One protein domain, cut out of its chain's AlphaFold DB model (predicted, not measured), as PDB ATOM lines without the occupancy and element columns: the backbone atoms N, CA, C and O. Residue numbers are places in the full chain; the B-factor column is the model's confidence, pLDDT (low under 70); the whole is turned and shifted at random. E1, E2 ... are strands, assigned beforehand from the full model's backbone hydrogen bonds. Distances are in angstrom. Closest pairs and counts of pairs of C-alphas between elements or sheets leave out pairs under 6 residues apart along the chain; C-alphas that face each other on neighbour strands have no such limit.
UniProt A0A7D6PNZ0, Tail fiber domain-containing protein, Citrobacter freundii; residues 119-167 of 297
ATOM      1  N   ILE A 119     -45.642  16.688   6.069       94.44
ATOM      2  CA  ILE A 119     -44.891  15.818   5.160       94.44
ATOM      3  C   ILE A 119     -43.693  16.582   4.609       94.44
ATOM      4  O   ILE A 119     -43.868  17.586   3.921       94.44
ATOM      5  N   LEU A 120     -42.490  16.067   4.856       95.88
ATOM      6  CA  LEU A 120     -41.297  16.436   4.100       95.88
ATOM      7  C   LEU A 120     -40.970  15.285   3.156       95.88
ATOM      8  O   LEU A 120     -40.608  14.204   3.615       95.88
ATOM      9  N   GLY A 121     -41.135  15.499   1.852       94.75
ATOM     10  CA  GLY A 121     -41.011  14.440   0.856       94.75
ATOM     11  C   GLY A 121     -40.122  14.812  -0.317       94.75
ATOM     12  O   GLY A 121     -40.051  15.969  -0.722       94.75
ATOM     13  N   VAL A 122     -39.491  13.792  -0.886       94.88
ATOM     14  CA  VAL A 122     -38.802  13.848  -2.174       94.88
ATOM     15  C   VAL A 122     -39.517  12.943  -3.168       94.88
ATOM     16  O   VAL A 122     -40.079  11.907  -2.802       94.88
ATOM     17  N   GLN A 123     -39.496  13.336  -4.438       95.12
ATOM     18  CA  GLN A 123     -40.091  12.576  -5.527       95.12
ATOM     19  C   GLN A 123     -39.134  12.524  -6.713       95.12
ATOM     20  O   GLN A 123     -38.657  13.557  -7.172       95.12
ATOM     21  N   ASN A 124     -38.938  11.328  -7.261       94.62
ATOM     22  CA  ASN A 124     -38.322  11.139  -8.566       94.62
ATOM     23  C   ASN A 124     -39.415  10.829  -9.603       94.62
ATOM     24  O   ASN A 124     -39.972   9.729  -9.638       94.62
ATOM     25  N   THR A 125     -39.738  11.812 -10.442       93.25
ATOM     26  CA  THR A 125     -40.779  11.708 -11.479       93.25
ATOM     27  C   THR A 125     -40.369  10.849 -12.674       93.25
ATOM     28  O   THR A 125     -41.240  10.434 -13.432       93.25
ATOM     29  N   SER A 126     -39.080  10.532 -12.828       94.88
ATOM     30  CA  SER A 126     -38.577   9.662 -13.898       94.88
ATOM     31  C   SER A 126     -38.800   8.172 -13.616       94.88
ATOM     32  O   SER A 126     -38.717   7.359 -14.534       94.88
ATOM     33  N   ARG A 127     -39.089   7.790 -12.364       94.62
ATOM     34  CA  ARG A 127     -39.414   6.402 -11.991       94.62
ATOM     35  C   ARG A 127     -40.849   6.034 -12.369       94.62
ATOM     36  O   ARG A 127     -41.737   6.891 -12.383       94.62
ATOM     37  N   ALA A 128     -41.097   4.752 -12.641       93.50
ATOM     38  CA  ALA A 128     -42.403   4.302 -13.111       93.50
ATOM     39  C   ALA A 128     -43.504   4.514 -12.056       93.50
ATOM     40  O   ALA A 128     -43.257   4.591 -10.851       93.50
ATOM     41  N   ALA A 129     -44.760   4.579 -12.507       93.44
ATOM     42  CA  ALA A 129     -45.907   4.868 -11.642       93.44
ATOM     43  C   ALA A 129     -46.045   3.890 -10.458       93.44
ATOM     44  O   ALA A 129     -46.507   4.287  -9.391       93.44
ATOM     45  N   THR A 130     -45.648   2.631 -10.646       92.81
ATOM     46  CA  THR A 130     -45.749   1.538  -9.664       92.81
ATOM     47  C   THR A 130     -44.491   1.334  -8.825       92.81
ATOM     48  O   THR A 130     -44.515   0.518  -7.910       92.81
ATOM     49  N   ASP A 131     -43.410   2.061  -9.103       92.44
ATOM     50  CA  ASP A 131     -42.126   1.861  -8.437       92.44
ATOM     51  C   ASP A 131     -42.164   2.373  -6.996       92.44
ATOM     52  O   ASP A 131     -42.090   3.579  -6.746       92.44
ATOM     53  N   VAL A 132     -42.246   1.462  -6.027       92.81
ATOM     54  CA  VAL A 132     -42.133   1.815  -4.607       92.81
ATOM     55  C   VAL A 132     -40.741   2.406  -4.336       92.81
ATOM     56  O   VAL A 132     -39.719   1.942  -4.855       92.81
ATOM     57  N   GLY A 133     -40.717   3.505  -3.579       92.44
ATOM     58  CA  GLY A 133     -39.523   4.319  -3.342       92.44
ATOM     59  C   GLY A 133     -39.305   5.424  -4.380       92.44
ATOM     60  O   GLY A 133     -38.325   6.159  -4.277       92.44
ATOM     61  N   ALA A 134     -40.182   5.578  -5.383       95.19
ATOM     62  CA  ALA A 134     -40.183   6.768  -6.243       95.19
ATOM     63  C   ALA A 134     -40.516   8.045  -5.458       95.19
ATOM     64  O   ALA A 134     -40.091   9.138  -5.833       95.19
ATOM     65  N   ARG A 135     -41.237   7.888  -4.346       96.19
ATOM     66  CA  ARG A 135     -41.427   8.902  -3.315       96.19
ATOM     67  C   ARG A 135     -40.899   8.394  -1.986       96.19
ATOM     68  O   ARG A 135     -41.177   7.251  -1.620       96.19
ATOM     69  N   VAL A 136     -40.199   9.261  -1.264       96.75
ATOM     70  CA  VAL A 136     -39.757   9.013   0.112       96.75
ATOM     71  C   VAL A 136     -40.125  10.224   0.952       96.75
ATOM     72  O   VAL A 136     -39.819  11.352   0.563       96.75
ATOM     73  N   SER A 137     -40.789  10.008   2.083       95.94
ATOM     74  CA  SER A 137     -41.258  11.079   2.961       95.94
ATOM     75  C   SER A 137     -41.020  10.783   4.434       95.94
ATOM     76  O   SER A 137     -41.054   9.636   4.872       95.94
ATOM     77  N   LEU A 138     -40.809  11.852   5.202       95.38
ATOM     78  CA  LEU A 138     -41.002  11.886   6.647       95.38
ATOM     79  C   LEU A 138     -42.417  12.404   6.900       95.38
ATOM     80  O   LEU A 138     -42.735  13.527   6.500       95.38
ATOM     81  N   GLU A 139     -43.263  11.591   7.526       94.62
ATOM     82  CA  GLU A 139     -44.678  11.903   7.741       94.62
ATOM     83  C   GLU A 139     -45.014  11.927   9.235       94.62
ATOM     84  O   GLU A 139     -44.752  10.967   9.966       94.62
ATOM     85  N   ALA A 140     -45.637  13.018   9.681       93.94
ATOM     86  CA  ALA A 140     -46.307  13.108  10.972       93.94
ATOM     87  C   ALA A 140     -47.825  13.118  10.750       93.94
ATOM     88  O   ALA A 140     -48.373  14.000  10.082       93.94
ATOM     89  N   SER A 141     -48.484  12.095  11.289       91.00
ATOM     90  CA  SER A 141     -49.921  11.872  11.138       91.00
ATOM     91  C   SER A 141     -50.748  12.728  12.096       91.00
ATOM     92  O   SER A 141     -50.312  13.054  13.197       91.00
ATOM     93  N   VAL A 142     -51.979  13.041  11.684       92.06
ATOM     94  CA  VAL A 142     -52.992  13.710  12.520       92.06
ATOM     95  C   VAL A 142     -53.683  12.765  13.506       92.06
ATOM     96  O   VAL A 142     -54.385  13.218  14.408       92.06
ATOM     97  N   ALA A 143     -53.553  11.449  13.319       89.44
ATOM     98  CA  ALA A 143     -54.258  10.480  14.142       89.44
ATOM     99  C   ALA A 143     -53.620  10.369  15.534       89.44
ATOM    100  O   ALA A 143     -52.396  10.312  15.677       89.44
ATOM    101  N   ALA A 144     -54.468  10.292  16.563       86.25
ATOM    102  CA  ALA A 144     -54.033  10.194  17.951       86.25
ATOM    103  C   ALA A 144     -53.043   9.036  18.148       86.25
ATOM    104  O   ALA A 144     -53.259   7.932  17.649       86.25
ATOM    105  N   ASN A 145     -51.966   9.295  18.894       85.56
ATOM    106  CA  ASN A 145     -50.892   8.337  19.188       85.56
ATOM    107  C   ASN A 145     -50.133   7.801  17.959       85.56
ATOM    108  O   ASN A 145     -49.395   6.823  18.081       85.56
ATOM    109  N   SER A 146     -50.285   8.423  16.786       89.62
ATOM    110  CA  SER A 146     -49.492   8.040  15.620       89.62
ATOM    111  C   SER A 146     -48.037   8.430  15.809       89.62
ATOM    112  O   SER A 146     -47.715   9.525  16.271       89.62
ATOM    113  N   ARG A 147     -47.148   7.528  15.410       90.38
ATOM    114  CA  ARG A 147     -45.712   7.781  15.389       90.38
ATOM    115  C   ARG A 147     -45.367   8.539  14.113       90.38
ATOM    116  O   ARG A 147     -46.033   8.382  13.089       90.38
ATOM    117  N   GLY A 148     -44.319   9.356  14.174       93.06
ATOM    118  CA  GLY A 148     -43.678   9.820  12.948       93.06
ATOM    119  C   GLY A 148     -43.172   8.605  12.171       93.06
ATOM    120  O   GLY A 148     -42.751   7.622  12.779       93.06
ATOM    121  N   SER A 149     -43.233   8.645  10.849       93.75
ATOM    122  CA  SER A 149     -42.845   7.509  10.014       93.75
ATOM    123  C   SER A 149     -42.030   7.952   8.810       93.75
ATOM    124  O   SER A 149     -42.164   9.075   8.321       93.75
ATOM    125  N   ILE A 150     -41.167   7.054   8.346       95.19
ATOM    126  CA  ILE A 150     -40.536   7.138   7.035       95.19
ATOM    127  C   ILE A 150     -41.381   6.293   6.093       95.19
ATOM    128  O   ILE A 150     -41.558   5.094   6.322       95.19
ATOM    129  N   ILE A 151     -41.900   6.914   5.042       94.69
ATOM    130  CA  ILE A 151     -42.803   6.279   4.093       94.69
ATOM    131  C   ILE A 151     -42.151   6.233   2.718       94.69
ATOM    132  O   ILE A 151     -41.679   7.245   2.204       94.69
ATOM    133  N   GLN A 152     -42.152   5.055   2.100       96.12
ATOM    134  CA  GLN A 152     -41.818   4.886   0.692       96.12
ATOM    135  C   GLN A 152     -43.082   4.549  -0.086       96.12
ATOM    136  O   GLN A 152     -43.759   3.560   0.196       96.12
ATOM    137  N   LYS A 153     -43.386   5.378  -1.082       95.06
ATOM    138  CA  LYS A 153     -44.565   5.260  -1.946       95.06
ATOM    139  C   LYS A 153     -44.144   5.220  -3.409       95.06
ATOM    140  O   LYS A 153     -43.007   5.540  -3.769       95.06
ATOM    141  N   ASN A 154     -45.082   4.820  -4.255       94.81
ATOM    142  CA  ASN A 154     -44.939   4.876  -5.703       94.81
ATOM    143  C   ASN A 154     -45.404   6.236  -6.274       94.81
ATOM    144  O   ASN A 154     -45.916   7.109  -5.561       94.81
ATOM    145  N   ASN A 155     -45.239   6.436  -7.582       94.88
ATOM    146  CA  ASN A 155     -45.611   7.692  -8.239       94.88
ATOM    147  C   ASN A 155     -47.132   7.881  -8.431       94.88
ATOM    148  O   ASN A 155     -47.561   9.009  -8.686       94.88
ATOM    149  N   ARG A 156     -47.961   6.848  -8.211       93.31
ATOM    150  CA  ARG A 156     -49.431   7.000  -8.109       93.31
ATOM    151  C   ARG A 156     -49.865   7.706  -6.825       93.31
ATOM    152  O   ARG A 156     -51.006   8.149  -6.748       93.31
ATOM    153  N   ASN A 157     -48.961   7.841  -5.850       90.25
ATOM    154  CA  ASN A 157     -49.243   8.431  -4.541       90.25
ATOM    155  C   ASN A 157     -50.386   7.719  -3.798       90.25
ATOM    156  O   ASN A 157     -51.156   8.351  -3.076       90.25
ATOM    157  N   THR A 158     -50.516   6.408  -4.006       85.12
ATOM    158  CA  THR A 158     -51.478   5.569  -3.288       85.12
ATOM    159  C   THR A 158     -50.774   4.816  -2.155       85.12
ATOM    160  O   THR A 158     -49.553   4.639  -2.205       85.12
ATOM    161  N   PRO A 159     -51.512   4.343  -1.134       80.25
ATOM    162  CA  PRO A 159     -50.965   3.460  -0.100       80.25
ATOM    163  C   PRO A 159     -50.578   2.062  -0.615       80.25
ATOM    164  O   PRO A 159     -50.070   1.248   0.155       80.25
ATOM    165  N   ASP A 160     -50.836   1.752  -1.888       82.69
ATOM    166  CA  ASP A 160     -50.603   0.424  -2.453       82.69
ATOM    167  C   ASP A 160     -49.125   0.045  -2.368       82.69
ATOM    168  O   ASP A 160     -48.264   0.723  -2.934       82.69
ATOM    169  N   GLN A 161     -48.848  -1.074  -1.690       86.56
ATOM    170  CA  GLN A 161     -47.494  -1.597  -1.473       86.56
ATOM    171  C   GLN A 161     -46.541  -0.584  -0.815       86.56
ATOM    172  O   GLN A 161     -45.323  -0.696  -0.964       86.56
ATOM    173  N   GLN A 162     -47.074   0.411  -0.098       93.12
ATOM    174  CA  GLN A 162     -46.226   1.351   0.619       93.12
ATOM    175  C   GLN A 162     -45.387   0.612   1.664       93.12
ATOM    176  O   GLN A 162     -45.858  -0.316   2.326       93.12
ATOM    177  N   ILE A 163     -44.151   1.063   1.839       93.12
ATOM    178  CA  ILE A 163     -43.293   0.596   2.924       93.12
ATOM    179  C   ILE A 163     -43.300   1.684   3.986       93.12
ATOM    180  O   ILE A 163     -42.912   2.821   3.714       93.12
ATOM    181  N   GLN A 164     -43.746   1.327   5.186       92.75
ATOM    182  CA  GLN A 164     -43.797   2.217   6.337       92.75
ATOM    183  C   GLN A 164     -42.802   1.752   7.397       92.75
ATOM    184  O   GLN A 164     -42.816   0.596   7.813       92.75
ATOM    185  N   SER A 165     -41.947   2.672   7.837       92.06
ATOM    186  CA  SER A 165     -41.034   2.475   8.958       92.06
ATOM    187  C   SER A 165     -41.359   3.482  10.056       92.06
ATOM    188  O   SER A 165     -41.122   4.681   9.904       92.06
ATOM    189  N   ASP A 166     -41.933   3.004  11.159       91.50
ATOM    190  CA  ASP A 166     -42.320   3.858  12.282       91.50
ATOM    191  C   ASP A 166     -41.109   4.258  13.131       91.50
ATOM    192  O   ASP A 166     -40.371   3.411  13.645       91.50
ATOM    193  N   LEU A 167     -40.939   5.561  13.355       91.06
ATOM    194  CA  LEU A 167     -39.879   6.104  14.203       91.06
ATOM    195  C   LEU A 167     -40.100   5.712  15.671       91.06
ATOM    196  O   LEU A 167     -41.253   5.667  16.104       91.06
TER     197      LEU A 167
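AT A GLANCE: This is residues 119 to 167 of the 297 residues of the protein "Tail fiber domain-containing protein" of Citrobacter freundii (UniProt A0A7D6PNZ0). Four short strands lie side by side in a single small, twisted sheet, and the loops that join them extend the shape beyond the strands' ends. The loops from E1 to E2 and from E3 to E4 are at one end of the strands, and the loop from E2 to E3 is at the other. The printed part has 49 residues with no named helix and four named strands, E1, E2, E3 and E4 along the chain and in the same order across the sheet, each neighbour pair antiparallel. The class is all strand, though 20 of the 49 residues are in named elements. The whole is compact, with a radius of gyration of the C-alphas of 10.9 A, and elongated, spanning 34 by 19 by 15 A.

HOW THE PARTS SIT: The inner strands E2, residues 135 to 140, and E3, residues 149 to 153, form an antiparallel hairpin at 150 degrees, with N 137 and O 151 2.9 A apart, within hydrogen-bond range. Edge strand E1, residues 119 to 123, forms a hairpin with E2 at 179 degrees; N 138 and O 120 are 2.8 A apart. Edge strand E4, residues 163 to 166, forms a hairpin with E3 at 174 degrees; N 150 and O 165 are 2.8 A apart. The four make a meander, each strand the antiparallel neighbour of the one before. E1 and E4 are apart.

IN THESE COORDINATES: E2 is 15.7 A long, E3 12.3 A, E1 12.2 A and E4 10.0 A. C-alpha 119 begins E1 at (-44.891, 15.818, 5.160), and C-alpha 166 ends E4 at (-42.320, 3.858, 12.282).

THE WHOLE: The C-alphas of Ser 126 and Ala 144, the two farthest apart, are 35.4 A apart. The link from E1 to E2 is long, with 11 residues. The printed part has no cut, and no printed residue is under 70 in pLDDT.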